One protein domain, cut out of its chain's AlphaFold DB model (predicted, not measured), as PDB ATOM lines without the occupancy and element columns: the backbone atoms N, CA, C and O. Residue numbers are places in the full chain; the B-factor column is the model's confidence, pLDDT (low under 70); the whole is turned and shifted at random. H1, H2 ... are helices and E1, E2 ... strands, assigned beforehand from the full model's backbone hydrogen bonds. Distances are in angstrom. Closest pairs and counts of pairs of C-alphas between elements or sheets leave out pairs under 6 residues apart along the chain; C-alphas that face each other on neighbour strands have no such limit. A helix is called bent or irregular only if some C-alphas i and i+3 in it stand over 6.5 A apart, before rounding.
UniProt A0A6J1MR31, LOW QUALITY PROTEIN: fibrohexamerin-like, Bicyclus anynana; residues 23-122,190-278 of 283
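Overview. This is residues 23 to 122 and 190 to 278 of the 283 residues of the protein "LOW QUALITY PROTEIN: fibrohexamerin-like" of Bicyclus anynana (UniProt A0A6J1MR31). Two four-stranded antiparallel sheets, E1 E2 E5 E6 and E3 E4 E7 E8, stand end to end along the longest axis, and the long helix H3 runs through the middle, covering one face of the second sheet and reaching the edge strand E1 of the first. The strands of the first sheet are sharply bent, and the short helices H1 and H2 sit at the two far ends of the domain. The printed part has 189 residues with three named helices and eight named strands, in the order H1 E1 E2 E3 E4 E5 E6 E7 E8 H2 H3; the class is mixed, helices and strands. It is compact, with a radius of gyration of the C-alphas of 18.2 A and spans of 52 by 36 by 27 A.

Arrangement. One sheet runs E1, residues 53 to 63, E2, residues 68 to 78, E5, residues 107 to 117, and E6, residues 191 to 201, with E1 and E6 as edge strands. It is twisted, and its strands bend: E1 by 76 degrees at residue 57 and E6 by 61 degrees at residue 196. E1 and E2 form a hairpin, with N 56 and O 75 2.8 A apart. Between E2 and E5, N 71 and O 114 are 2.9 A apart; between E5 and E6, N 113 and O 195 are 2.7 A apart. E6 runs on into E7, residues 204 to 211, at 93 degrees across a break of 2 residues. E7 belongs to the other sheet, also twisted, in the order E3, residues 84 to 91, E4, residues 96 to 103, E7 and E8, residues 222 to 227. E3 and E4 form a hairpin, with N 98 and O 89 2.8 A apart; E7 and E8 form another, with N 207 and O 224 2.8 A apart. Between E4 and E7, N 101 and O 206 are 2.8 A apart. H3, residues 250 to 277, is on this sheet at a height of 5.8 A, over E4, E7 and E8, making two layers, a helix on one face of a sheet. It runs only just across the strands, at 60.3 degrees to E4 on the local plane, and its closest C-alphas to E8 are those of Gly 265 and Thr 225, 5.4 A apart. H3 is also on the first sheet; its closest C-alphas to E1 are those of Glu 259 and Thr 63, 5.7 A apart. H1, residues 29 to 38, only grazes the sheet of E3 and touches H3 at residue 277 alone, where the C-alphas of Ala 33 and Leu 277 are 4.6 A apart. H2, residues 240 to 245, only grazes the sheet of E6; the closest C-alphas of H2 and E6 are those of Thr 242 and Tyr 195, 5.7 A apart. In H1 and H2 every O i to N i+4 pair is within hydrogen-bond range; in H3 21 of 24 are.

Along the chain. H1 begins at C-alpha 29, (-28.187, -58.334, -34.940). E1 is 25.8 A long, E2 25.6 A, E5 27.1 A and E6 28.1 A; E3 is 20.6 A, E4 22.6 A, E7 23.1 A and E8 16.6 A. E6 begins at C-alpha 191, (-66.996, -34.910, -45.500). H2 is a short helix of 6 residues. H3 is 35.2 A long, with a kink of 49 degrees near residue 263, and ends at C-alpha 277, (-33.356, -56.074, -31.058).

Size, cuts and confidence. The two C-alphas farthest apart are those of Ala 93 and Asn 238, at 55.5 A. Residues 123 to 189 are not printed, and C-alphas 122 and 190 are 12.6 A apart across this cut. The links from H1 to E1 and from E8 to H2 are long. The mean pLDDT of the printed part is 84.6; it is under 70 at residues 119 to 122, 190 to 192, 194 to 195 and 235 to 248, which take in H2.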
ATOM      1  N   VAL A  23     -18.316 -44.410 -36.380       90.62
ATOM      2  CA  VAL A  23     -17.850 -45.678 -35.806       90.62
ATOM      3  C   VAL A  23     -18.928 -46.738 -35.984       90.62
ATOM      4  O   VAL A  23     -20.055 -46.540 -35.542       90.62
ATOM      5  N   TRP A  24     -18.574 -47.876 -36.582       91.06
ATOM      6  CA  TRP A  24     -19.465 -49.017 -36.803       91.06
ATOM      7  C   TRP A  24     -19.187 -50.094 -35.746       91.06
ATOM      8  O   TRP A  24     -18.280 -50.904 -35.925       91.06
ATOM      9  N   PRO A  25     -19.905 -50.097 -34.612       85.31
ATOM     10  CA  PRO A  25     -19.577 -50.958 -33.474       85.31
ATOM     11  C   PRO A  25     -19.938 -52.431 -33.718       85.31
ATOM     12  O   PRO A  25     -19.369 -53.317 -33.090       85.31
ATOM     13  N   CYS A  26     -20.922 -52.691 -34.581       88.94
ATOM     14  CA  CYS A  26     -21.562 -53.988 -34.736       88.94
ATOM     15  C   CYS A  26     -22.082 -54.160 -36.163       88.94
ATOM     16  O   CYS A  26     -22.616 -53.218 -36.741       88.94
ATOM     17  N   GLN A  27     -22.005 -55.389 -36.677       86.50
ATOM     18  CA  GLN A  27     -22.643 -55.787 -37.941       86.50
ATOM     19  C   GLN A  27     -23.750 -56.835 -37.741       86.50
ATOM     20  O   GLN A  27     -24.734 -56.846 -38.467       86.50
ATOM     21  N   SER A  28     -23.628 -57.706 -36.732       91.06
ATOM     22  CA  SER A  28     -24.642 -58.726 -36.430       91.06
ATOM     23  C   SER A  28     -25.769 -58.182 -35.546       91.06
ATOM     24  O   SER A  28     -25.483 -57.461 -34.584       91.06
ATOM     25  N   ILE A  29     -27.003 -58.652 -35.762       90.75
ATOM     26  CA  ILE A  29     -28.187 -58.334 -34.940       90.75
ATOM     27  C   ILE A  29     -27.921 -58.531 -33.437       90.75
ATOM     28  O   ILE A  29     -28.149 -57.617 -32.652       90.75
ATOM     29  N   GLY A  30     -27.333 -59.662 -33.028       91.69
ATOM     30  CA  GLY A  30     -27.049 -59.936 -31.610       91.69
ATOM     31  C   GLY A  30     -25.994 -59.017 -30.972       91.69
ATOM     32  O   GLY A  30     -25.975 -58.829 -29.757       91.69
ATOM     33  N   CYS A  31     -25.098 -58.420 -31.764       92.94
ATOM     34  CA  CYS A  31     -24.189 -57.374 -31.279       92.94
ATOM     35  C   CYS A  31     -24.938 -56.048 -31.116       92.94
ATOM     36  O   CYS A  31     -24.796 -55.394 -30.086       92.94
ATOM     37  N   ILE A  32     -25.775 -55.685 -32.096       93.75
ATOM     38  CA  ILE A  32     -26.587 -54.462 -32.060       93.75
ATOM     39  C   ILE A  32     -27.518 -54.484 -30.842       93.75
ATOM     40  O   ILE A  32     -27.498 -53.542 -30.058       93.75
ATOM     41  N   ALA A  33     -28.241 -55.587 -30.627       93.31
ATOM     42  CA  ALA A  33     -29.091 -55.818 -29.458       93.31
ATOM     43  C   ALA A  33     -28.343 -55.568 -28.136       93.31
ATOM     44  O   ALA A  33     -28.766 -54.756 -27.313       93.31
ATOM     45  N   ARG A  34     -27.167 -56.190 -27.965       92.06
ATOM     46  CA  ARG A  34     -26.320 -55.996 -26.775       92.06
ATOM     47  C   ARG A  34     -25.808 -54.564 -26.636       92.06
ATOM     48  O   ARG A  34     -25.755 -54.056 -25.523       92.06
ATOM     49  N   SER A  35     -25.449 -53.908 -27.738       91.75
ATOM     50  CA  SER A  35     -25.019 -52.504 -27.742       91.75
ATOM     51  C   SER A  35     -26.149 -51.565 -27.303       91.75
ATOM     52  O   SER A  35     -25.910 -50.646 -26.518       91.75
ATOM     53  N   LEU A  36     -27.383 -51.810 -27.763       92.38
ATOM     54  CA  LEU A  36     -28.568 -51.066 -27.331       92.38
ATOM     55  C   LEU A  36     -28.866 -51.307 -25.845       92.38
ATOM     56  O   LEU A  36     -29.020 -50.338 -25.100       92.38
ATOM     57  N   ALA A  37     -28.869 -52.565 -25.399       92.19
ATOM     58  CA  ALA A  37     -29.104 -52.934 -24.002       92.19
ATOM     59  C   ALA A  37     -28.040 -52.358 -23.056       92.19
ATOM     60  O   ALA A  37     -28.370 -51.811 -22.013       92.19
ATOM     61  N   ALA A  38     -26.762 -52.379 -23.443       90.88
ATOM     62  CA  ALA A  38     -25.671 -51.834 -22.630       90.88
ATOM     63  C   ALA A  38     -25.772 -50.314 -22.410       90.88
ATOM     64  O   ALA A  38     -25.188 -49.781 -21.467       90.88
ATOM     65  N   ARG A  39     -26.483 -49.603 -23.291       88.25
ATOM     66  CA  ARG A  39     -26.664 -48.148 -23.229       88.25
ATOM     67  C   ARG A  39     -28.080 -47.730 -22.869       88.25
ATOM     68  O   ARG A  39     -28.392 -46.546 -22.952       88.25
ATOM     69  N   SER A  40     -28.945 -48.654 -22.482       88.38
ATOM     70  CA  SER A  40     -30.327 -48.353 -22.113       88.38
ATOM     71  C   SER A  40     -30.812 -49.294 -21.017       88.38
ATOM     72  O   SER A  40     -30.026 -50.019 -20.416       88.38
ATOM     73  N   ARG A  41     -32.106 -49.234 -20.700       87.31
ATOM     74  CA  ARG A  41     -32.765 -50.180 -19.791       87.31
ATOM     75  C   ARG A  41     -33.699 -51.135 -20.538       87.31
ATOM     76  O   ARG A  41     -34.600 -51.683 -19.917       87.31
ATOM     77  N   CYS A  42     -33.524 -51.278 -21.853       92.94
ATOM     78  CA  CYS A  42     -34.354 -52.182 -22.640       92.94
ATOM     79  C   CYS A  42     -34.090 -53.648 -22.250       92.94
ATOM     80  O   CYS A  42     -32.968 -54.000 -21.868       92.94
ATOM     81  N   ASP A  43     -35.112 -54.501 -22.335       92.00
ATOM     82  CA  ASP A  43     -34.952 -55.939 -22.108       92.00
ATOM     83  C   ASP A  43     -34.387 -56.593 -23.370       92.00
ATOM     84  O   ASP A  43     -34.990 -56.562 -24.442       92.00
ATOM     85  N   ALA A  44     -33.207 -57.200 -23.250       87.75
ATOM     86  CA  ALA A  44     -32.580 -57.933 -24.343       87.75
ATOM     87  C   ALA A  44     -33.239 -59.303 -24.598       87.75
ATOM     88  O   ALA A  44     -32.926 -59.950 -25.598       87.75
ATOM     89  N   ARG A  45     -34.129 -59.771 -23.711       88.56
ATOM     90  CA  ARG A  45     -34.891 -61.023 -23.859       88.56
ATOM     91  C   ARG A  45     -36.105 -60.821 -24.762       88.56
ATOM     92  O   ARG A  45     -37.247 -60.994 -24.349       88.56
ATOM     93  N   VAL A  46     -35.833 -60.471 -26.010       90.19
ATOM     94  CA  VAL A  46     -36.838 -60.353 -27.069       90.19
ATOM     95  C   VAL A  46     -36.930 -61.649 -27.877       90.19
ATOM     96  O   VAL A  46     -35.970 -62.424 -27.890       90.19
ATOM     97  N   PRO A  47     -38.045 -61.892 -28.592       85.69
ATOM     98  CA  PRO A  47     -38.173 -63.048 -29.481       85.69
ATOM     99  C   PRO A  47     -37.045 -63.139 -30.517       85.69
ATOM    100  O   PRO A  47     -36.647 -64.236 -30.903       85.69
ATOM    101  N   GLY A  48     -36.526 -61.993 -30.974       86.94
ATOM    102  CA  GLY A  48     -35.490 -61.933 -32.008       86.94
ATOM    103  C   GLY A  48     -36.039 -62.144 -33.423       86.94
ATOM    104  O   GLY A  48     -35.270 -62.240 -34.377       86.94
ATOM    105  N   TYR A  49     -37.363 -62.208 -33.565       87.31
ATOM    106  CA  TYR A  49     -38.081 -62.321 -34.827       87.31
ATOM    107  C   TYR A  49     -39.417 -61.577 -34.737       87.31
ATOM    108  O   TYR A  49     -39.897 -61.255 -33.651       87.31
ATOM    109  N   MET A  50     -40.028 -61.323 -35.892       88.31
ATOM    110  CA  MET A  50     -41.371 -60.759 -35.995       88.31
ATOM    111  C   MET A  50     -42.302 -61.713 -36.734       88.31
ATOM    112  O   MET A  50     -41.846 -62.436 -37.622       88.31
ATOM    113  N   PRO A  51     -43.606 -61.712 -36.409       88.69
ATOM    114  CA  PRO A  51     -44.580 -62.395 -37.240       88.69
ATOM    115  C   PRO A  51     -44.633 -61.736 -38.622       88.69
ATOM    116  O   PRO A  51     -44.463 -60.523 -38.763       88.69
ATOM    117  N   SER A  52     -44.925 -62.535 -39.648       89.38
ATOM    118  CA  SER A  52     -45.065 -62.032 -41.018       89.38
ATOM    119  C   SER A  52     -46.252 -61.094 -41.197       89.38
ATOM    120  O   SER A  52     -46.282 -60.312 -42.144       89.38
ATOM    121  N   THR A  53     -47.222 -61.152 -40.285       91.25
ATOM    122  CA  THR A  53     -48.381 -60.266 -40.254       91.25
ATOM    123  C   THR A  53     -48.755 -59.907 -38.824       91.25
ATOM    124  O   THR A  53     -48.781 -60.787 -37.962       91.25
ATOM    125  N   PHE A  54     -49.151 -58.662 -38.586       90.94
ATOM    126  CA  PHE A  54     -49.817 -58.243 -37.350       90.94
ATOM    127  C   PHE A  54     -50.889 -57.192 -37.646       90.94
ATOM    128  O   PHE A  54     -51.006 -56.694 -38.768       90.94
ATOM    129  N   ARG A  55     -51.723 -56.912 -36.642       91.75
ATOM    130  CA  ARG A  55     -52.894 -56.043 -36.772       91.75
ATOM    131  C   ARG A  55     -52.847 -54.909 -35.765       91.75
ATOM    132  O   ARG A  55     -52.576 -55.142 -34.589       91.75
ATOM    133  N   VAL A  56     -53.189 -53.716 -36.226       90.00
ATOM    134  CA  VAL A  56     -53.421 -52.530 -35.404       90.00
ATOM    135  C   VAL A  56     -54.902 -52.189 -35.522       90.00
ATOM    136  O   VAL A  56     -55.388 -51.907 -36.611       90.00
ATOM    137  N   LYS A  57     -55.637 -52.254 -34.405       89.94
ATOM    138  CA  LYS A  57     -57.105 -52.099 -34.403       89.94
ATOM    139  C   LYS A  57     -57.563 -50.758 -34.973       89.94
ATOM    140  O   LYS A  57     -58.542 -50.697 -35.703       89.94
ATOM    141  N   SER A  58     -56.872 -49.686 -34.609       88.88
ATOM    142  CA  SER A  58     -57.157 -48.350 -35.111       88.88
ATOM    143  C   SER A  58     -55.869 -47.544 -35.140       88.88
ATOM    144  O   SER A  58     -55.120 -47.548 -34.160       88.88
ATOM    145  N   PHE A  59     -55.603 -46.875 -36.256       89.25
ATOM    146  CA  PHE A  59     -54.459 -45.987 -36.407       89.25
ATOM    147  C   PHE A  59     -54.909 -44.670 -37.036       89.25
ATOM    148  O   PHE A  59     -55.317 -44.630 -38.196       89.25
ATOM    149  N   ARG A  60     -54.840 -43.582 -36.266       89.94
ATOM    150  CA  ARG A  60     -55.216 -42.238 -36.713       89.94
ATOM    151  C   ARG A  60     -53.976 -41.428 -37.073       89.94
ATOM    152  O   ARG A  60     -53.003 -41.430 -36.323       89.94
ATOM    153  N   PHE A  61     -54.042 -40.697 -38.178       88.62
ATOM    154  CA  PHE A  61     -53.013 -39.750 -38.593       88.62
ATOM    155  C   PHE A  61     -53.626 -38.582 -39.361       88.62
ATOM    156  O   PHE A  61     -54.713 -38.694 -39.925       88.62
ATOM    157  N   ASP A  62     -52.912 -37.464 -39.384       86.69
ATOM    158  CA  ASP A  62     -53.339 -36.254 -40.074       86.69
ATOM    159  C   ASP A  62     -52.470 -36.014 -41.309       86.69
ATOM    160  O   ASP A  62     -51.291 -36.368 -41.345       86.69
ATOM    161  N   THR A  63     -53.053 -35.395 -42.326       81.69
ATOM    162  CA  THR A  63     -52.367 -35.011 -43.564       81.69
ATOM    163  C   THR A  63     -52.618 -33.524 -43.818       81.69
ATOM    164  O   THR A  63     -53.614 -33.159 -44.462       81.69
ATOM    165  N   PRO A  64     -51.782 -32.639 -43.249       83.50
ATOM    166  CA  PRO A  64     -51.977 -31.197 -43.341       83.50
ATOM    167  C   PRO A  64     -52.066 -30.681 -44.778       83.50
ATOM    168  O   PRO A  64     -52.894 -29.811 -45.047       83.50
ATOM    169  N   PHE A  65     -51.287 -31.235 -45.715       80.19
ATOM    170  CA  PHE A  65     -51.345 -30.840 -47.125       80.19
ATOM    171  C   PHE A  65     -52.741 -31.030 -47.730       80.19
ATOM    172  O   PHE A  65     -53.198 -30.209 -48.523       80.19
ATOM    173  N   PHE A  66     -53.431 -32.100 -47.333       77.81
ATOM    174  CA  PHE A  66     -54.774 -32.420 -47.809       77.81
ATOM    175  C   PHE A  66     -55.876 -31.846 -46.920       77.81
ATOM    176  O   PHE A  66     -57.042 -32.037 -47.237       77.81
ATOM    177  N   ASN A  67     -55.537 -31.157 -45.825       81.00
ATOM    178  CA  ASN A  67     -56.484 -30.711 -44.804       81.00
ATOM    179  C   ASN A  67     -57.452 -31.830 -44.377       81.00
ATOM    180  O   ASN A  67     -58.668 -31.647 -44.356       81.00
ATOM    181  N   ALA A  68     -56.910 -33.016 -44.109       78.56
ATOM    182  CA  ALA A  68     -57.697 -34.201 -43.802       78.56
ATOM    183  C   ALA A  68     -57.094 -34.991 -42.640       78.56
ATOM    184  O   ALA A  68     -55.884 -34.971 -42.403       78.56
ATOM    185  N   THR A  69     -57.956 -35.712 -41.939       83.19
ATOM    186  CA  THR A  69     -57.584 -36.755 -40.987       83.19
ATOM    187  C   THR A  69     -57.963 -38.103 -41.575       83.19
ATOM    188  O   THR A  69     -59.037 -38.266 -42.151       83.19
ATOM    189  N   TYR A  70     -57.114 -39.094 -41.356       83.69
ATOM    190  CA  TYR A  70     -57.358 -40.471 -41.741       83.69
ATOM    191  C   TYR A  70     -57.359 -41.384 -40.518       83.69
ATOM    192  O   TYR A  70     -56.554 -41.227 -39.598       83.69
ATOM    193  N   VAL A  71     -58.259 -42.362 -40.522       86.44
ATOM    194  CA  VAL A  71     -58.318 -43.429 -39.521       86.44
ATOM    195  C   VAL A  71     -58.288 -44.762 -40.250       86.44
ATOM    196  O   VAL A  71     -59.230 -45.112 -40.952       86.44
ATOM    197  N   ASP A  72     -57.199 -45.507 -40.097       85.31
ATOM    198  CA  ASP A  72     -57.127 -46.896 -40.528       85.31
ATOM    199  C   ASP A  72     -57.808 -47.781 -39.479       85.31
ATOM    200  O   ASP A  72     -57.337 -47.890 -38.346       85.31
ATOM    201  N   ASN A  73     -58.911 -48.412 -39.862       83.62
ATOM    202  CA  ASN A  73     -59.642 -49.396 -39.078       83.62
ATOM    203  C   ASN A  73     -59.163 -50.807 -39.445       83.62
ATOM    204  O   ASN A  73     -59.238 -51.218 -40.608       83.62
ATOM    205  N   ASP A  74     -58.697 -51.543 -38.435       88.44
ATOM    206  CA  ASP A  74     -58.129 -52.888 -38.555       88.44
ATOM    207  C   ASP A  74     -56.964 -52.985 -39.553       88.44
ATOM    208  O   ASP A  74     -56.908 -53.894 -40.386       88.44
ATOM    209  N   LEU A  75     -56.003 -52.063 -39.437       89.94
ATOM    210  CA  LEU A  75     -54.790 -52.036 -40.250       89.94
ATOM    211  C   LEU A  75     -54.004 -53.345 -40.103       89.94
ATOM    212  O   LEU A  75     -53.449 -53.654 -39.045       89.94
ATOM    213  N   VAL A  76     -53.916 -54.097 -41.191       91.81
ATOM    214  CA  VAL A  76     -53.075 -55.281 -41.337       91.81
ATOM    215  C   VAL A  76     -51.740 -54.853 -41.929       91.81
ATOM    216  O   VAL A  76     -51.687 -54.265 -43.010       91.81
ATOM    217  N   ILE A  77     -50.660 -55.184 -41.228       92.75
ATOM    218  CA  ILE A  77     -49.289 -54.938 -41.670       92.75
ATOM    219  C   ILE A  77     -48.660 -56.292 -41.966       92.75
ATOM    220  O   ILE A  77     -48.563 -57.140 -41.079       92.75
ATOM    221  N   GLY A  78     -48.270 -56.504 -43.219       92.12
ATOM    222  CA  GLY A  78     -47.695 -57.745 -43.724       92.12
ATOM    223  C   GLY A  78     -46.265 -57.574 -44.225       92.12
ATOM    224  O   GLY A  78     -45.849 -56.481 -44.605       92.12
ATOM    225  N   ASN A  79     -45.520 -58.680 -44.265       92.19
ATOM    226  CA  ASN A  79     -44.124 -58.770 -44.705       92.19
ATOM    227  C   ASN A  79     -43.123 -57.948 -43.864       92.19
ATOM    228  O   ASN A  79     -42.006 -57.699 -44.321       92.19
ATOM    229  N   GLN A  80     -43.480 -57.526 -42.644       88.06
ATOM    230  CA  GLN A  80     -42.553 -56.780 -41.778       88.06
ATOM    231  C   GLN A  80     -41.431 -57.669 -41.206       88.06
ATOM    232  O   GLN A  80     -40.337 -57.182 -40.929       88.06
ATOM    233  N   ASP A  81     -41.650 -58.981 -41.118       90.44
ATOM    234  CA  ASP A  81     -40.631 -59.989 -40.785       90.44
ATOM    235  C   ASP A  81     -39.421 -59.971 -41.732       90.44
ATOM    236  O   ASP A  81     -38.342 -60.448 -41.386       90.44
ATOM    237  N   LYS A  82     -39.586 -59.396 -42.927       91.69
ATOM    238  CA  LYS A  82     -38.538 -59.268 -43.942       91.69
ATOM    239  C   LYS A  82     -37.728 -57.976 -43.832       91.69
ATOM    240  O   LYS A  82     -36.813 -57.776 -44.634       91.69
ATOM    241  N   CYS A  83     -38.072 -57.088 -42.902       93.25
ATOM    242  CA  CYS A  83     -37.262 -55.913 -42.611       93.25
ATOM    243  C   CYS A  83     -35.959 -56.328 -41.915       93.25
ATOM    244  O   CYS A  83     -35.894 -57.347 -41.228       93.25
ATOM    245  N   PHE A  84     -34.903 -55.542 -42.082       93.81
ATOM    246  CA  PHE A  84     -33.605 -55.822 -41.472       93.81
ATOM    247  C   PHE A  84     -32.880 -54.532 -41.113       93.81
ATOM    248  O   PHE A  84     -33.156 -53.466 -41.663       93.81
ATOM    249  N   VAL A  85     -31.921 -54.633 -40.191       95.44
ATOM    250  CA  VAL A  85     -31.036 -53.509 -39.878       95.44
ATOM    251  C   VAL A  85     -30.078 -53.308 -41.044       95.44
ATOM    252  O   VAL A  85     -29.200 -54.139 -41.279       95.44
ATOM    253  N   SER A  86     -30.246 -52.211 -41.775       94.00
ATOM    254  CA  SER A  86     -29.380 -51.848 -42.894       94.00
ATOM    255  C   SER A  86     -28.103 -51.164 -42.419       94.00
ATOM    256  O   SER A  86     -27.047 -51.342 -43.026       94.00
ATOM    257  N   GLN A  87     -28.176 -50.388 -41.332       93.56
ATOM    258  CA  GLN A  87     -27.044 -49.627 -40.802       93.56
ATOM    259  C   GLN A  87     -27.120 -49.490 -39.281       93.56
ATOM    260  O   GLN A  87     -28.188 -49.256 -38.725       93.56
ATOM    261  N   TYR A  88     -25.974 -49.561 -38.605       95.31
ATOM    262  CA  TYR A  88     -25.859 -49.161 -37.206       95.31
ATOM    263  C   TYR A  88     -24.487 -48.549 -36.933       95.31
ATOM    264  O   TYR A  88     -23.465 -49.230 -37.032       95.31
ATOM    265  N   TYR A  89     -24.459 -47.265 -36.581       94.00
ATOM    266  CA  TYR A  89     -23.214 -46.548 -36.319       94.00
ATOM    267  C   TYR A  89     -23.374 -45.450 -35.271       94.00
ATOM    268  O   TYR A  89     -24.469 -44.967 -34.990       94.00
ATOM    269  N   TYR A  90     -22.250 -45.022 -34.709       92.62
ATOM    270  CA  TYR A  90     -22.139 -43.839 -33.871       92.62
ATOM    271  C   TYR A  90     -21.491 -42.711 -34.660       92.62
ATOM    272  O   TYR A  90     -20.365 -42.850 -35.134       92.62
ATOM    273  N   ASN A  91     -22.177 -41.582 -34.757       91.94
ATOM    274  CA  ASN A  91     -21.583 -40.339 -35.209       91.94
ATOM    275  C   ASN A  91     -20.995 -39.607 -33.997       91.94
ATOM    276  O   ASN A  91     -21.726 -39.114 -33.133       91.94
ATOM    277  N   THR A  92     -19.667 -39.566 -33.904       89.88
ATOM    278  CA  THR A  92     -18.936 -38.961 -32.782       89.88
ATOM    279  C   THR A  92     -18.990 -37.433 -32.817       89.88
ATOM    280  O   THR A  92     -18.977 -36.806 -31.755       89.88
ATOM    281  N   ALA A  93     -19.147 -36.832 -34.003       89.31
ATOM    282  CA  ALA A  93     -19.301 -35.388 -34.162       89.31
ATOM    283  C   ALA A  93     -20.667 -34.904 -33.648       89.31
ATOM    284  O   ALA A  93     -20.733 -33.993 -32.821       89.31
ATOM    285  N   THR A  94     -21.758 -35.552 -34.071       89.94
ATOM    286  CA  THR A  94     -23.123 -35.194 -33.637       89.94
ATOM    287  C   THR A  94     -23.528 -35.849 -32.319       89.94
ATOM    288  O   THR A  94     -24.517 -35.446 -31.708       89.94
ATOM    289  N   LYS A  95     -22.747 -36.827 -31.842       90.81
ATOM    290  CA  LYS A  95     -22.992 -37.602 -30.614       90.81
ATOM    291  C   LYS A  95     -24.338 -38.319 -30.662       90.81
ATOM    292  O   LYS A  95     -25.073 -38.349 -29.671       90.81
ATOM    293  N   LYS A  96     -24.641 -38.903 -31.818       91.81
ATOM    294  CA  LYS A  96     -25.846 -39.694 -32.073       91.81
ATOM    295  C   LYS A  96     -25.463 -41.109 -32.483       91.81
ATOM    296  O   LYS A  96     -24.507 -41.299 -33.231       91.81
ATOM    297  N   ALA A  97     -26.201 -42.091 -31.990       93.25
ATOM    298  CA  ALA A  97     -26.256 -43.405 -32.604       93.25
ATOM    299  C   ALA A  97     -27.364 -43.385 -33.659       93.25
ATOM    300  O   ALA A  97     -28.442 -42.847 -33.410       93.25
ATOM    301  N   VAL A  98     -27.083 -43.947 -34.824       94.88
ATOM    302  CA  VAL A  98     -28.023 -44.039 -35.938       94.88
ATOM    303  C   VAL A  98     -28.275 -45.508 -36.216       94.88
ATOM    304  O   VAL A  98     -27.328 -46.282 -36.362       94.88
ATOM    305  N   LEU A  99     -29.550 -45.880 -36.278       95.81
ATOM    306  CA  LEU A  99     -30.014 -47.213 -36.634       95.81
ATOM    307  C   LEU A  99     -30.917 -47.103 -37.867       95.81
ATOM    308  O   LEU A  99     -31.996 -46.521 -37.793       95.81
ATOM    309  N   GLY A 100     -30.464 -47.647 -38.990       96.00
ATOM    310  CA  GLY A 100     -31.232 -47.766 -40.225       96.00
ATOM    311  C   GLY A 100     -31.920 -49.124 -40.310       96.00
ATOM    312  O   GLY A 100     -31.285 -50.155 -40.081       96.00
ATOM    313  N   ILE A 101     -33.205 -49.126 -40.647       96.12
ATOM    314  CA  ILE A 101     -34.028 -50.315 -40.864       96.12
ATOM    315  C   ILE A 101     -34.612 -50.211 -42.269       96.12
ATOM    316  O   ILE A 101     -35.324 -49.255 -42.574       96.12
ATOM    317  N   ASP A 102     -34.339 -51.206 -43.105       95.38
ATOM    318  CA  ASP A 102     -34.855 -51.267 -44.469       95.38
ATOM    319  C   ASP A 102     -35.875 -52.403 -44.593       95.38
ATOM    320  O   ASP A 102     -35.634 -53.534 -44.163       95.38
ATOM    321  N   CYS A 103     -37.001 -52.113 -45.240       92.88
ATOM    322  CA  CYS A 103     -38.047 -53.070 -45.584       92.88
ATOM    323  C   CYS A 103     -38.135 -53.195 -47.113       92.88
ATOM    324  O   CYS A 103     -38.951 -52.533 -47.746       92.88
ATOM    325  N   LEU A 104     -37.264 -54.021 -47.707       84.94
ATOM    326  CA  LEU A 104     -37.079 -54.161 -49.169       84.94
ATOM    327  C   LEU A 104     -38.000 -55.183 -49.855       84.94
ATOM    328  O   LEU A 104     -37.934 -55.367 -51.068       84.94
ATOM    329  N   ARG A 105     -38.780 -55.956 -49.094       82.12
ATOM    330  CA  ARG A 105     -39.504 -57.120 -49.629       82.12
ATOM    331  C   ARG A 105     -41.010 -56.920 -49.610       82.12
ATOM    332  O   ARG A 105     -41.726 -57.802 -49.136       82.12
ATOM    333  N   ASN A 106     -41.456 -55.799 -50.179       86.50
ATOM    334  CA  ASN A 106     -42.869 -55.502 -50.394       86.50
ATOM    335  C   ASN A 106     -43.651 -55.477 -49.074       86.50
ATOM    336  O   ASN A 106     -44.463 -56.366 -48.826       86.50
ATOM    337  N   LEU A 107     -43.391 -54.480 -48.222       90.88
ATOM    338  CA  LEU A 107     -44.210 -54.272 -47.023       90.88
ATOM    339  C   LEU A 107     -45.665 -54.070 -47.466       90.88
ATOM    340  O   LEU A 107     -45.940 -53.273 -48.362       90.88
ATOM    341  N   GLU A 108     -46.593 -54.805 -46.869       92.06
ATOM    342  CA  GLU A 108     -48.007 -54.746 -47.236       92.06
ATOM    343  C   GLU A 108     -48.789 -54.014 -46.155       92.06
ATOM    344  O   GLU A 108     -48.684 -54.358 -44.981       92.06
ATOM    345  N   LEU A 109     -49.587 -53.027 -46.557       90.75
ATOM    346  CA  LEU A 109     -50.547 -52.357 -45.685       90.75
ATOM    347  C   LEU A 109     -51.946 -52.551 -46.260       90.75
ATOM    348  O   LEU A 109     -52.213 -52.133 -47.388       90.75
ATOM    349  N   GLU A 110     -52.838 -53.155 -45.489       87.56
ATOM    350  CA  GLU A 110     -54.241 -53.342 -45.855       87.56
ATOM    351  C   GLU A 110     -55.134 -52.810 -44.739       87.56
ATOM    352  O   GLU A 110     -54.937 -53.152 -43.579       87.56
ATOM    353  N   SER A 111     -56.105 -51.966 -45.075       84.62
ATOM    354  CA  SER A 111     -57.042 -51.423 -44.090       84.62
ATOM    355  C   SER A 111     -58.341 -50.995 -44.751       84.62
ATOM    356  O   SER A 111     -58.373 -50.655 -45.939       84.62
ATOM    357  N   THR A 112     -59.402 -50.928 -43.950       82.19
ATOM    358  CA  THR A 112     -60.520 -50.024 -44.236       82.19
ATOM    359  C   THR A 112     -60.179 -48.680 -43.618       82.19
ATOM    360  O   THR A 112     -59.781 -48.631 -42.462       82.19
ATOM    361  N   ARG A 113     -60.254 -47.603 -44.383       78.19
ATOM    362  CA  ARG A 113     -59.817 -46.275 -43.975       78.19
ATOM    363  C   ARG A 113     -60.973 -45.300 -44.056       78.19
ATOM    364  O   ARG A 113     -61.580 -45.169 -45.113       78.19
ATOM    365  N   THR A 114     -61.186 -44.590 -42.961       78.25
ATOM    366  CA  THR A 114     -62.078 -43.439 -42.882       78.25
ATOM    367  C   THR A 114     -61.282 -42.177 -43.169       78.25
ATOM    368  O   THR A 114     -60.212 -41.976 -42.590       78.25
ATOM    369  N   VAL A 115     -61.799 -41.324 -44.046       76.81
ATOM    370  CA  VAL A 115     -61.290 -39.967 -44.277       76.81
ATOM    371  C   VAL A 115     -62.236 -38.983 -43.635       76.81
ATOM    372  O   VAL A 115     -63.444 -39.124 -43.776       76.81
ATOM    373  N   ILE A 116     -61.685 -37.979 -42.973       76.19
ATOM    374  CA  ILE A 116     -62.401 -36.818 -42.463       76.19
ATOM    375  C   ILE A 116     -61.760 -35.612 -43.139       76.19
ATOM    376  O   ILE A 116     -60.631 -35.239 -42.814       76.19
ATOM    377  N   GLN A 117     -62.439 -35.060 -44.138       72.62
ATOM    378  CA  GLN A 117     -61.966 -33.897 -44.876       72.62
ATOM    379  C   GLN A 117     -62.418 -32.623 -44.162       72.62
ATOM    380  O   GLN A 117     -63.617 -32.351 -44.102       72.62
ATOM    381  N   HIS A 118     -61.460 -31.828 -43.685       72.50
ATOM    382  CA  HIS A 118     -61.734 -30.583 -42.969       72.50
ATOM    383  C   HIS A 118     -62.012 -29.450 -43.970       72.50
ATOM    384  O   HIS A 118     -61.270 -29.267 -44.944       72.50
ATOM    385  N   TYR A 119     -63.064 -28.660 -43.740       62.78
ATOM    386  CA  TYR A 119     -63.465 -27.537 -44.617       62.78
ATOM    387  C   TYR A 119     -63.197 -26.136 -44.038       62.78
ATOM    388  O   TYR A 119     -63.581 -25.129 -44.637       62.78
ATOM    389  N   SER A 120     -62.480 -26.043 -42.924       51.69
ATOM    390  CA  SER A 120     -62.409 -24.864 -42.047       51.69
ATOM    391  C   SER A 120     -61.599 -23.642 -42.539       51.69
ATOM    392  O   SER A 120     -61.221 -22.810 -41.725       51.69
ATOM    393  N   LEU A 121     -61.337 -23.473 -43.845       44.75
ATOM    394  CA  LEU A 121     -60.588 -22.312 -44.381       44.75
ATOM    395  C   LEU A 121     -61.205 -21.655 -45.636       44.75
ATOM    396  O   LEU A 121     -60.509 -20.963 -46.375       44.75
ATOM    397  N   ARG A 122     -62.500 -21.857 -45.919       44.50
ATOM    398  CA  ARG A 122     -63.203 -21.180 -47.039       44.50
ATOM    399  C   ARG A 122     -64.236 -20.146 -46.589       44.50
ATOM    400  O   ARG A 122     -65.217 -19.904 -47.289       44.50
ATOM    401  N   ASP A 190     -67.815 -31.637 -42.130       56.94
ATOM    402  CA  ASP A 190     -66.704 -32.444 -42.621       56.94
ATOM    403  C   ASP A 190     -67.249 -33.570 -43.496       56.94
ATOM    404  O   ASP A 190     -68.224 -34.247 -43.155       56.94
ATOM    405  N   VAL A 191     -66.611 -33.793 -44.642       65.75
ATOM    406  CA  VAL A 191     -66.996 -34.910 -45.500       65.75
ATOM    407  C   VAL A 191     -66.290 -36.150 -44.979       65.75
ATOM    408  O   VAL A 191     -65.057 -36.212 -44.964       65.75
ATOM    409  N   ILE A 192     -67.091 -37.126 -44.553       67.00
ATOM    410  CA  ILE A 192     -66.620 -38.410 -44.044       67.00
ATOM    411  C   ILE A 192     -66.959 -39.501 -45.051       67.00
ATOM    412  O   ILE A 192     -68.111 -39.637 -45.465       67.00
ATOM    413  N   TYR A 193     -65.965 -40.293 -45.438       71.31
ATOM    414  CA  TYR A 193     -66.191 -41.483 -46.253       71.31
ATOM    415  C   TYR A 193     -65.169 -42.573 -45.953       71.31
ATOM    416  O   TYR A 193     -64.036 -42.300 -45.547       71.31
ATOM    417  N   ASP A 194     -65.583 -43.812 -46.207       69.75
ATOM    418  CA  ASP A 194     -64.778 -45.003 -45.992       69.75
ATOM    419  C   ASP A 194     -64.361 -45.634 -47.319       69.75
ATOM    420  O   ASP A 194     -65.153 -45.746 -48.257       69.75
ATOM    421  N   TYR A 195     -63.122 -46.109 -47.381       69.38
ATOM    422  CA  TYR A 195     -62.636 -46.924 -48.489       69.38
ATOM    423  C   TYR A 195     -61.685 -48.015 -48.010       69.38
ATOM    424  O   TYR A 195     -60.987 -47.867 -47.012       69.38
ATOM    425  N   SER A 196     -61.619 -49.129 -48.734       77.31
ATOM    426  CA  SER A 196     -60.658 -50.197 -48.440       77.31
ATOM    427  C   SER A 196     -59.490 -50.123 -49.404       77.31
ATOM    428  O   SER A 196     -59.693 -50.063 -50.616       77.31
ATOM    429  N   TYR A 197     -58.270 -50.204 -48.887       77.44
ATOM    430  CA  TYR A 197     -57.070 -50.216 -49.715       77.44
ATOM    431  C   TYR A 197     -56.141 -51.365 -49.324       77.44
ATOM    432  O   TYR A 197     -56.116 -51.814 -48.179       77.44
ATOM    433  N   ARG A 198     -55.334 -51.802 -50.295       83.75
ATOM    434  CA  ARG A 198     -54.177 -52.671 -50.077       83.75
ATOM    435  C   ARG A 198     -52.984 -52.120 -50.843       83.75
ATOM    436  O   ARG A 198     -52.945 -52.208 -52.069       83.75
ATOM    437  N   GLY A 199     -52.043 -51.526 -50.120       85.06
ATOM    438  CA  GLY A 199     -50.808 -50.959 -50.652       85.06
ATOM    439  C   GLY A 199     -49.643 -51.929 -50.491       85.06
ATOM    440  O   GLY A 199     -49.492 -52.562 -49.448       85.06
ATOM    441  N   THR A 200     -48.824 -52.055 -51.530       89.81
ATOM    442  CA  THR A 200     -47.560 -52.798 -51.496       89.81
ATOM    443  C   THR A 200     -46.406 -51.821 -51.660       89.81
ATOM    444  O   THR A 200     -46.311 -51.172 -52.698       89.81
ATOM    445  N   TYR A 201     -45.537 -51.737 -50.659       91.19
ATOM    446  CA  TYR A 201     -44.428 -50.791 -50.585       91.19
ATOM    447  C   TYR A 201     -43.108 -51.498 -50.892       91.19
ATOM    448  O   TYR A 201     -42.656 -52.308 -50.075       91.19
ATOM    449  N   PRO A 202     -42.473 -51.215 -52.043       89.25
ATOM    450  CA  PRO A 202     -41.267 -51.931 -52.453       89.25
ATOM    451  C   PRO A 202     -40.091 -51.694 -51.508       89.25
ATOM    452  O   PRO A 202     -39.368 -52.632 -51.176       89.25
ATOM    453  N   LEU A 203     -39.917 -50.447 -51.061       90.56
ATOM    454  CA  LEU A 203     -38.859 -50.074 -50.135       90.56
ATOM    455  C   LEU A 203     -39.285 -48.929 -49.224       90.56
ATOM    456  O   LEU A 203     -39.562 -47.814 -49.673       90.56
ATOM    457  N   ILE A 204     -39.234 -49.217 -47.927       92.94
ATOM    458  CA  ILE A 204     -39.331 -48.227 -46.856       92.94
ATOM    459  C   ILE A 204     -38.044 -48.264 -46.052       92.94
ATOM    460  O   ILE A 204     -37.600 -49.343 -45.647       92.94
ATOM    461  N   ARG A 205     -37.461 -47.093 -45.807       95.06
ATOM    462  CA  ARG A 205     -36.309 -46.938 -44.920       95.06
ATOM    463  C   ARG A 205     -36.711 -46.134 -43.700       95.06
ATOM    464  O   ARG A 205     -37.212 -45.025 -43.825       95.06
ATOM    465  N   MET A 206     -36.450 -46.678 -42.522       96.06
ATOM    466  CA  MET A 206     -36.638 -45.996 -41.248       96.06
ATOM    467  C   MET A 206     -35.270 -45.741 -40.625       96.06
ATOM    468  O   MET A 206     -34.460 -46.655 -40.496       96.06
ATOM    469  N   THR A 207     -35.013 -44.507 -40.222       96.69
ATOM    470  CA  THR A 207     -33.769 -44.084 -39.584       96.69
ATOM    471  C   THR A 207     -34.092 -43.583 -38.190       96.69
ATOM    472  O   THR A 207     -34.770 -42.569 -38.025       96.69
ATOM    473  N   VAL A 208     -33.600 -44.295 -37.183       96.25
ATOM    474  CA  VAL A 208     -33.760 -43.942 -35.774       96.25
ATOM    475  C   VAL A 208     -32.506 -43.235 -35.291       96.25
ATOM    476  O   VAL A 208     -31.396 -43.758 -35.424       96.25
ATOM    477  N   GLU A 209     -32.686 -42.064 -34.693       94.75
ATOM    478  CA  GLU A 209     -31.610 -41.317 -34.055       94.75
ATOM    479  C   GLU A 209     -31.720 -41.403 -32.533       94.75
ATOM    480  O   GLU A 209     -32.696 -40.953 -31.931       94.75
ATOM    481  N   LEU A 210     -30.679 -41.937 -31.894       92.44
ATOM    482  CA  LEU A 210     -30.591 -42.067 -30.442       92.44
ATOM    483  C   LEU A 210     -29.459 -41.181 -29.898       92.44
ATOM    484  O   LEU A 210     -28.329 -41.243 -30.395       92.44
ATOM    485  N   PRO A 211     -29.695 -40.356 -28.865       88.69
ATOM    486  CA  PRO A 211     -28.651 -39.509 -28.295       88.69
ATOM    487  C   PRO A 211     -27.592 -40.359 -27.577       88.69
ATOM    488  O   PRO A 211     -27.898 -41.076 -26.632       88.69
ATOM    489  N   ALA A 212     -26.316 -40.242 -27.956       76.19
ATOM    490  CA  ALA A 212     -25.246 -41.099 -27.422       76.19
ATOM    491  C   ALA A 212     -24.795 -40.746 -25.991       76.19
ATOM    492  O   ALA A 212     -24.054 -41.515 -25.382       76.19
ATOM    493  N   ARG A 213     -25.192 -39.572 -25.477       70.75
ATOM    494  CA  ARG A 213     -24.803 -39.031 -24.155       70.75
ATOM    495  C   ARG A 213     -25.780 -39.353 -23.026       70.75
ATOM    496  O   ARG A 213     -25.460 -39.102 -21.869       70.75
ATOM    497  N   LYS A 214     -26.973 -39.831 -23.360       79.06
ATOM    498  CA  LYS A 214     -27.995 -40.255 -22.401       79.06
ATOM    499  C   LYS A 214     -28.225 -41.752 -22.591       79.06
ATOM    500  O   LYS A 214     -27.855 -42.274 -23.646       79.06
ATOM    501  N   PRO A 215     -28.825 -42.438 -21.609       86.25
ATOM    502  CA  PRO A 215     -29.395 -43.745 -21.877       86.25
ATOM    503  C   PRO A 215     -30.296 -43.651 -23.110       86.25
ATOM    504  O   PRO A 215     -31.026 -42.665 -23.248       86.25
ATOM    505  N   PHE A 216     -30.212 -44.618 -24.022       91.25
ATOM    506  CA  PHE A 216     -31.091 -44.600 -25.182       91.25
ATOM    507  C   PHE A 216     -32.541 -44.704 -24.722       91.25
ATOM    508  O   PHE A 216     -32.890 -45.578 -23.931       91.25
ATOM    509  N   ASP A 217     -33.360 -43.806 -25.250       90.38
ATOM    510  CA  ASP A 217     -34.800 -43.787 -25.067       90.38
ATOM    511  C   ASP A 217     -35.433 -43.826 -26.456       90.38
ATOM    512  O   ASP A 217     -35.467 -42.823 -27.168       90.38
ATOM    513  N   LEU A 218     -35.872 -45.016 -26.864       92.81
ATOM    514  CA  LEU A 218     -36.518 -45.231 -28.155       92.81
ATOM    515  C   LEU A 218     -37.892 -44.541 -28.238       92.81
ATOM    516  O   LEU A 218     -38.371 -44.198 -29.321       92.81
ATOM    517  N   CYS A 219     -38.530 -44.326 -27.095       91.00
ATOM    518  CA  CYS A 219     -39.916 -43.894 -26.995       91.00
ATOM    519  C   CYS A 219     -40.056 -42.398 -27.282       91.00
ATOM    520  O   CYS A 219     -41.061 -41.962 -27.846       91.00
ATOM    521  N   SER A 220     -39.009 -41.629 -26.980       90.06
ATOM    522  CA  SER A 220     -38.860 -40.227 -27.382       90.06
ATOM    523  C   SER A 220     -37.902 -40.023 -28.565       90.06
ATOM    524  O   SER A 220     -37.663 -38.885 -28.974       90.06
ATOM    525  N   ALA A 221     -37.356 -41.103 -29.134       91.38
ATOM    526  CA  ALA A 221     -36.420 -41.015 -30.247       91.38
ATOM    527  C   ALA A 221     -37.073 -40.423 -31.495       91.38
ATOM    528  O   ALA A 221     -38.215 -40.741 -31.842       91.38
ATOM    529  N   PHE A 222     -36.297 -39.609 -32.210       91.12
ATOM    530  CA  PHE A 222     -36.682 -39.153 -33.533       91.12
ATOM    531  C   PHE A 222     -36.505 -40.294 -34.536       91.12
ATOM    532  O   PHE A 222     -35.440 -40.918 -34.606       91.12
ATOM    533  N   ILE A 223     -37.559 -40.560 -35.303       94.69
ATOM    534  CA  ILE A 223     -37.597 -41.610 -36.317       94.69
ATOM    535  C   ILE A 223     -38.003 -40.955 -37.627       94.69
ATOM    536  O   ILE A 223     -39.138 -40.510 -37.789       94.69
ATOM    537  N   PHE A 224     -37.062 -40.892 -38.558       94.38
ATOM    538  CA  PHE A 224     -37.324 -40.441 -39.914       94.38
ATOM    539  C   PHE A 224     -37.689 -41.639 -40.781       94.38
ATOM    540  O   PHE A 224     -37.018 -42.665 -40.714       94.38
ATOM    541  N   THR A 225     -38.728 -41.515 -41.600       94.56
ATOM    542  CA  THR A 225     -39.135 -42.586 -42.515       94.56
ATOM    543  C   THR A 225     -39.205 -42.066 -43.932       94.56
ATOM    544  O   THR A 225     -39.831 -41.043 -44.197       94.56
ATOM    545  N   ASP A 226     -38.542 -42.785 -44.826       91.56
ATOM    546  CA  ASP A 226     -38.432 -42.464 -46.235       91.56
ATOM    547  C   ASP A 226     -39.166 -43.511 -47.076       91.56
ATOM    548  O   ASP A 226     -38.899 -44.719 -46.987       91.56
ATOM    549  N   VAL A 227     -40.086 -43.026 -47.905       87.56
ATOM    550  CA  VAL A 227     -40.810 -43.815 -48.901       87.56
ATOM    551  C   VAL A 227     -40.053 -43.671 -50.213       87.56
ATOM    552  O   VAL A 227     -40.386 -42.872 -51.082       87.56
ATOM    553  N   THR A 228     -38.973 -44.438 -50.325       82.88
ATOM    554  CA  THR A 228     -38.022 -44.324 -51.445       82.88
ATOM    555  C   THR A 228     -38.603 -44.753 -52.798       82.88
ATOM    556  O   THR A 228     -38.074 -44.383 -53.844       82.88
ATOM    557  N   ALA A 229     -39.677 -45.546 -52.781       83.31
ATOM    558  CA  ALA A 229     -40.403 -46.002 -53.955       83.31
ATOM    559  C   ALA A 229     -41.908 -45.941 -53.677       83.31
ATOM    560  O   ALA A 229     -42.362 -46.391 -52.622       83.31
ATOM    561  N   LEU A 230     -42.669 -45.399 -54.633       80.38
ATOM    562  CA  LEU A 230     -44.121 -45.286 -54.509       80.38
ATOM    563  C   LEU A 230     -44.780 -46.673 -54.417       80.38
ATOM    564  O   LEU A 230     -44.314 -47.625 -55.052       80.38
ATOM    565  N   PRO A 231     -45.857 -46.804 -53.624       83.12
ATOM    566  CA  PRO A 231     -46.555 -48.067 -53.470       83.12
ATOM    567  C   PRO A 231     -47.384 -48.434 -54.698       83.12
ATOM    568  O   PRO A 231     -47.870 -47.584 -55.442       83.12
ATOM    569  N   TYR A 232     -47.646 -49.732 -54.833       82.19
ATOM    570  CA  TYR A 232     -48.656 -50.258 -55.743       82.19
ATOM    571  C   TYR A 232     -49.947 -50.534 -54.973       82.19
ATOM    572  O   TYR A 232     -49.967 -51.378 -54.071       82.19
ATOM    573  N   TYR A 233     -51.031 -49.854 -55.342       79.44
ATOM    574  CA  TYR A 233     -52.347 -50.072 -54.746       79.44
ATOM    575  C   TYR A 233     -53.155 -51.104 -55.525       79.44
ATOM    576  O   TYR A 233     -53.381 -50.976 -56.727       79.44
ATOM    577  N   ARG A 234     -53.633 -52.128 -54.819       70.00
ATOM    578  CA  ARG A 234     -54.586 -53.104 -55.344       70.00
ATOM    579  C   ARG A 234     -55.990 -52.674 -54.946       70.00
ATOM    580  O   ARG A 234     -56.405 -52.872 -53.805       70.00
ATOM    581  N   ILE A 235     -56.716 -52.095 -55.894       62.59
ATOM    582  CA  ILE A 235     -58.127 -51.742 -55.725       62.59
ATOM    583  C   ILE A 235     -58.962 -52.937 -56.182       62.59
ATOM    584  O   ILE A 235     -58.722 -53.495 -57.255       62.59
ATOM    585  N   LYS A 236     -59.940 -53.360 -55.375       54.84
ATOM    586  CA  LYS A 236     -60.885 -54.395 -55.815       54.84
ATOM    587  C   LYS A 236     -61.706 -53.838 -56.991       54.84
ATOM    588  O   LYS A 236     -62.272 -52.758 -56.842       54.84
ATOM    589  N   PRO A 237     -61.843 -54.568 -58.112       49.16
ATOM    590  CA  PRO A 237     -62.511 -54.061 -59.318       49.16
ATOM    591  C   PRO A 237     -63.985 -53.681 -59.098       49.16
ATOM    592  O   PRO A 237     -64.516 -52.841 -59.813       49.16
ATOM    593  N   ASN A 238     -64.629 -54.241 -58.070       53.84
ATOM    594  CA  ASN A 238     -66.028 -53.963 -57.739       53.84
ATOM    595  C   ASN A 238     -66.202 -52.756 -56.793       53.84
ATOM    596  O   ASN A 238     -67.315 -52.488 -56.352       53.84
ATOM    597  N   ASN A 239     -65.122 -52.046 -56.443       56.59
ATOM    598  CA  ASN A 239     -65.147 -50.891 -55.544       56.59
ATOM    599  C   ASN A 239     -64.869 -49.592 -56.323       56.59
ATOM    600  O   ASN A 239     -63.801 -48.992 -56.194       56.59
ATOM    601  N   GLN A 240     -65.833 -49.191 -57.162       55.34
ATOM    602  CA  GLN A 240     -65.735 -48.000 -58.024       55.34
ATOM    603  C   GLN A 240     -65.464 -46.721 -57.219       55.34
ATOM    604  O   GLN A 240     -64.587 -45.949 -57.587       55.34
ATOM    605  N   LEU A 241     -66.104 -46.573 -56.052       55.56
ATOM    606  CA  LEU A 241     -65.894 -45.438 -55.147       55.56
ATOM    607  C   LEU A 241     -64.422 -45.271 -54.742       55.56
ATOM    608  O   LEU A 241     -63.910 -44.160 -54.716       55.56
ATOM    609  N   THR A 242     -63.707 -46.368 -54.479       52.09
ATOM    610  CA  THR A 242     -62.280 -46.290 -54.118       52.09
ATOM    611  C   THR A 242     -61.398 -45.938 -55.318       52.09
ATOM    612  O   THR A 242     -60.390 -45.255 -55.159       52.09
ATOM    613  N   ALA A 243     -61.764 -46.388 -56.522       53.62
ATOM    614  CA  ALA A 243     -61.020 -46.078 -57.743       53.62
ATOM    615  C   ALA A 243     -61.118 -44.597 -58.141       53.62
ATOM    616  O   ALA A 243     -60.150 -44.054 -58.672       53.62
ATOM    617  N   ASP A 244     -62.251 -43.956 -57.851       55.75
ATOM    618  CA  ASP A 244     -62.485 -42.542 -58.164       55.75
ATOM    619  C   ASP A 244     -61.847 -41.589 -57.140       55.75
ATOM    620  O   ASP A 244     -61.534 -40.445 -57.464       55.75
ATOM    621  N   VAL A 245     -61.621 -42.062 -55.909       58.75
ATOM    622  CA  VAL A 245     -61.045 -41.271 -54.810       58.75
ATOM    623  C   VAL A 245     -59.514 -41.230 -54.850       58.75
ATOM    624  O   VAL A 245     -58.908 -40.252 -54.409       58.75
ATOM    625  N   LEU A 246     -58.859 -42.278 -55.357       61.12
ATOM    626  CA  LEU A 246     -57.398 -42.317 -55.386       61.12
ATOM    627  C   LEU A 246     -56.847 -41.421 -56.496       61.12
ATOM    628  O   LEU A 246     -57.135 -41.597 -57.682       61.12
ATOM    629  N   SER A 247     -55.999 -40.471 -56.097       64.94
ATOM    630  CA  SER A 247     -55.275 -39.627 -57.040       64.94
ATOM    631  C   SER A 247     -54.416 -40.481 -57.974       64.94
ATOM    632  O   SER A 247     -53.687 -41.369 -57.534       64.94
ATOM    633  N   LYS A 248     -54.476 -40.167 -59.270       69.00
ATOM    634  CA  LYS A 248     -53.585 -40.723 -60.303       69.00
ATOM    635  C   LYS A 248     -52.320 -39.878 -60.495       69.00
ATOM    636  O   LYS A 248     -51.521 -40.174 -61.374       69.00
ATOM    637  N   ASP A 249     -52.174 -38.801 -59.724       74.31
ATOM    638  CA  ASP A 249     -50.999 -37.936 -59.749       74.31
ATOM    639  C   ASP A 249     -49.945 -38.455 -58.765       74.31
ATOM    640  O   ASP A 249     -50.113 -38.366 -57.544       74.31
ATOM    641  N   ASP A 250     -48.834 -38.947 -59.313       74.31
ATOM    642  CA  ASP A 250     -47.688 -39.460 -58.559       74.31
ATOM    643  C   ASP A 250     -47.105 -38.433 -57.577       74.31
ATOM    644  O   ASP A 250     -46.565 -38.810 -56.535       74.31
ATOM    645  N   LYS A 251     -47.213 -37.127 -57.861       78.88
ATOM    646  CA  LYS A 251     -46.745 -36.078 -56.942       78.88
ATOM    647  C   LYS A 251     -47.630 -35.997 -55.710       78.88
ATOM    648  O   LYS A 251     -47.110 -35.941 -54.598       78.88
ATOM    649  N   LEU A 252     -48.948 -35.998 -55.906       76.12
ATOM    650  CA  LEU A 252     -49.906 -36.001 -54.800       76.12
ATOM    651  C   LEU A 252     -49.779 -37.287 -53.990       76.12
ATOM    652  O   LEU A 252     -49.775 -37.229 -52.762       76.12
ATOM    653  N   LEU A 253     -49.587 -38.422 -54.662       77.38
ATOM    654  CA  LEU A 253     -49.344 -39.686 -53.985       77.38
ATOM    655  C   LEU A 253     -48.059 -39.640 -53.145       77.38
ATOM    656  O   LEU A 253     -48.083 -40.005 -51.976       77.38
ATOM    657  N   ASN A 254     -46.953 -39.127 -53.689       79.25
ATOM    658  CA  ASN A 254     -45.704 -38.975 -52.941       79.25
ATOM    659  C   ASN A 254     -45.879 -38.099 -51.689       79.25
ATOM    660  O   ASN A 254     -45.429 -38.465 -50.604       79.25
ATOM    661  N   ILE A 255     -46.556 -36.953 -51.815       79.50
ATOM    662  CA  ILE A 255     -46.830 -36.068 -50.672       79.50
ATOM    663  C   ILE A 255     -47.651 -36.809 -49.612       79.50
ATOM    664  O   ILE A 255     -47.270 -36.813 -48.441       79.50
ATOM    665  N   PHE A 256     -48.721 -37.486 -50.031       84.94
ATOM    666  CA  PHE A 256     -49.576 -38.265 -49.143       84.94
ATOM    667  C   PHE A 256     -48.806 -39.363 -48.401       84.94
ATOM    668  O   PHE A 256     -48.931 -39.487 -47.181       84.94
ATOM    669  N   GLU A 257     -47.975 -40.141 -49.101       86.06
ATOM    670  CA  GLU A 257     -47.183 -41.199 -48.468       86.06
ATOM    671  C   GLU A 257     -46.179 -40.632 -47.462       86.06
ATOM    672  O   GLU A 257     -46.017 -41.186 -46.376       86.06
ATOM    673  N   ARG A 258     -45.535 -39.500 -47.765       88.06
ATOM    674  CA  ARG A 258     -44.594 -38.862 -46.831       88.06
ATOM    675  C   ARG A 258     -45.282 -38.380 -45.558       88.06
ATOM    676  O   ARG A 258     -44.753 -38.617 -44.473       88.06
ATOM    677  N   GLU A 259     -46.449 -37.747 -45.670       87.31
ATOM    678  CA  GLU A 259     -47.237 -37.347 -44.495       87.31
ATOM    679  C   GLU A 259     -47.721 -38.573 -43.714       87.31
ATOM    680  O   GLU A 259     -47.591 -38.630 -42.498       87.31
ATOM    681  N   THR A 260     -48.172 -39.617 -44.402       89.06
ATOM    682  CA  THR A 260     -48.645 -40.848 -43.762       89.06
ATOM    683  C   THR A 260     -47.531 -41.567 -42.985       89.06
ATOM    684  O   THR A 260     -47.718 -41.981 -41.835       89.06
ATOM    685  N   PHE A 261     -46.344 -41.714 -43.582       92.00
ATOM    686  CA  PHE A 261     -45.210 -42.394 -42.949       92.00
ATOM    687  C   PHE A 261     -44.489 -41.559 -41.898       92.00
ATOM    688  O   PHE A 261     -43.786 -42.138 -41.068       92.00
ATOM    689  N   PHE A 262     -44.729 -40.248 -41.848       90.44
ATOM    690  CA  PHE A 262     -44.346 -39.439 -40.696       90.44
ATOM    691  C   PHE A 262     -44.982 -39.974 -39.400       90.44
ATOM    692  O   PHE A 262     -44.306 -40.060 -38.378       90.44
ATOM    693  N   TYR A 263     -46.242 -40.422 -39.459       90.56
ATOM    694  CA  TYR A 263     -46.943 -40.999 -38.306       90.56
ATOM    695  C   TYR A 263     -46.721 -42.510 -38.169       90.56
ATOM    696  O   TYR A 263     -46.474 -43.002 -37.066       90.56
ATOM    697  N   ARG A 264     -46.793 -43.276 -39.268       91.12
ATOM    698  CA  ARG A 264     -46.660 -44.749 -39.211       91.12
ATOM    699  C   ARG A 264     -45.244 -45.229 -38.945       91.12
ATOM    700  O   ARG A 264     -45.051 -46.228 -38.257       91.12
ATOM    701  N   GLY A 265     -44.263 -44.541 -39.514       92.50
ATOM    702  CA  GLY A 265     -42.855 -44.901 -39.441       92.50
ATOM    703  C   GLY A 265     -42.352 -45.147 -38.019       92.50
ATOM    704  O   GLY A 265     -41.821 -46.227 -37.751       92.50
ATOM    705  N   PRO A 266     -42.586 -44.216 -37.071       92.94
ATOM    706  CA  PRO A 266     -42.255 -44.421 -35.666       92.94
ATOM    707  C   PRO A 266     -42.841 -45.703 -35.064       92.94
ATOM    708  O   PRO A 266     -42.123 -46.437 -34.386       92.94
ATOM    709  N   HIS A 267     -44.114 -46.006 -35.334       92.06
ATOM    710  CA  HIS A 267     -44.769 -47.216 -34.831       92.06
ATOM    711  C   HIS A 267     -44.138 -48.487 -35.424       92.06
ATOM    712  O   HIS A 267     -43.806 -49.417 -34.691       92.06
ATOM    713  N   LEU A 268     -43.905 -48.514 -36.740       93.00
ATOM    714  CA  LEU A 268     -43.271 -49.646 -37.427       93.00
ATOM    715  C   LEU A 268     -41.850 -49.909 -36.911       93.00
ATOM    716  O   LEU A 268     -41.510 -51.051 -36.592       93.00
ATOM    717  N   ALA A 269     -41.034 -48.859 -36.789       95.12
ATOM    718  CA  ALA A 269     -39.662 -48.962 -36.307       95.12
ATOM    719  C   ALA A 269     -39.607 -49.437 -34.850       95.12
ATOM    720  O   ALA A 269     -38.819 -50.327 -34.532       95.12
ATOM    721  N   ARG A 270     -40.457 -48.892 -33.970       94.25
ATOM    722  CA  ARG A 270     -40.541 -49.320 -32.564       94.25
ATOM    723  C   ARG A 270     -40.953 -50.775 -32.448       94.25
ATOM    724  O   ARG A 270     -40.276 -51.531 -31.758       94.25
ATOM    725  N   HIS A 271     -41.980 -51.181 -33.190       93.12
ATOM    726  CA  HIS A 271     -42.430 -52.565 -33.190       93.12
ATOM    727  C   HIS A 271     -41.318 -53.524 -33.647       93.12
ATOM    728  O   HIS A 271     -41.101 -54.560 -33.013       93.12
ATOM    729  N   PHE A 272     -40.544 -53.145 -34.674       94.38
ATOM    730  CA  PHE A 272     -39.371 -53.905 -35.112       94.38
ATOM    731  C   PHE A 272     -38.286 -53.987 -34.039       94.38
ATOM    732  O   PHE A 272     -37.832 -55.077 -33.697       94.38
ATOM    733  N   ILE A 273     -37.877 -52.850 -33.480       95.19
ATOM    734  CA  ILE A 273     -36.791 -52.798 -32.496       95.19
ATOM    735  C   ILE A 273     -37.168 -53.584 -31.239       95.19
ATOM    736  O   ILE A 273     -36.366 -54.405 -30.796       95.19
ATOM    737  N   ASN A 274     -38.392 -53.410 -30.735       94.50
ATOM    738  CA  ASN A 274     -38.883 -54.095 -29.539       94.50
ATOM    739  C   ASN A 274     -39.033 -55.610 -29.738       94.50
ATOM    740  O   ASN A 274     -38.876 -56.367 -28.788       94.50
ATOM    741  N   SER A 275     -39.292 -56.076 -30.963       93.44
ATOM    742  CA  SER A 275     -39.460 -57.511 -31.243       93.44
ATOM    743  C   SER A 275     -38.148 -58.219 -31.605       93.44
ATOM    744  O   SER A 275     -37.967 -59.399 -31.299       93.44
ATOM    745  N   VAL A 276     -37.228 -57.515 -32.275       94.56
ATOM    746  CA  VAL A 276     -36.036 -58.118 -32.902       94.56
ATOM    747  C   VAL A 276     -34.739 -57.776 -32.173       94.56
ATOM    748  O   VAL A 276     -33.827 -58.600 -32.145       94.56
ATOM    749  N   LEU A 277     -34.621 -56.571 -31.607       94.75
ATOM    750  CA  LEU A 277     -33.356 -56.074 -31.058       94.75
ATOM    751  C   LEU A 277     -33.366 -55.993 -29.533       94.75
ATOM    752  O   LEU A 277     -32.496 -56.572 -28.891       94.75
ATOM    753  N   CYS A 278     -34.285 -55.219 -28.962       94.44
ATOM    754  CA  CYS A 278     -34.360 -54.969 -27.527       94.44
ATOM    755  C   CYS A 278     -35.680 -54.269 -27.192       94.44
ATOM    756  O   CYS A 278     -36.026 -53.305 -27.874       94.44
TER     757      CYS A 278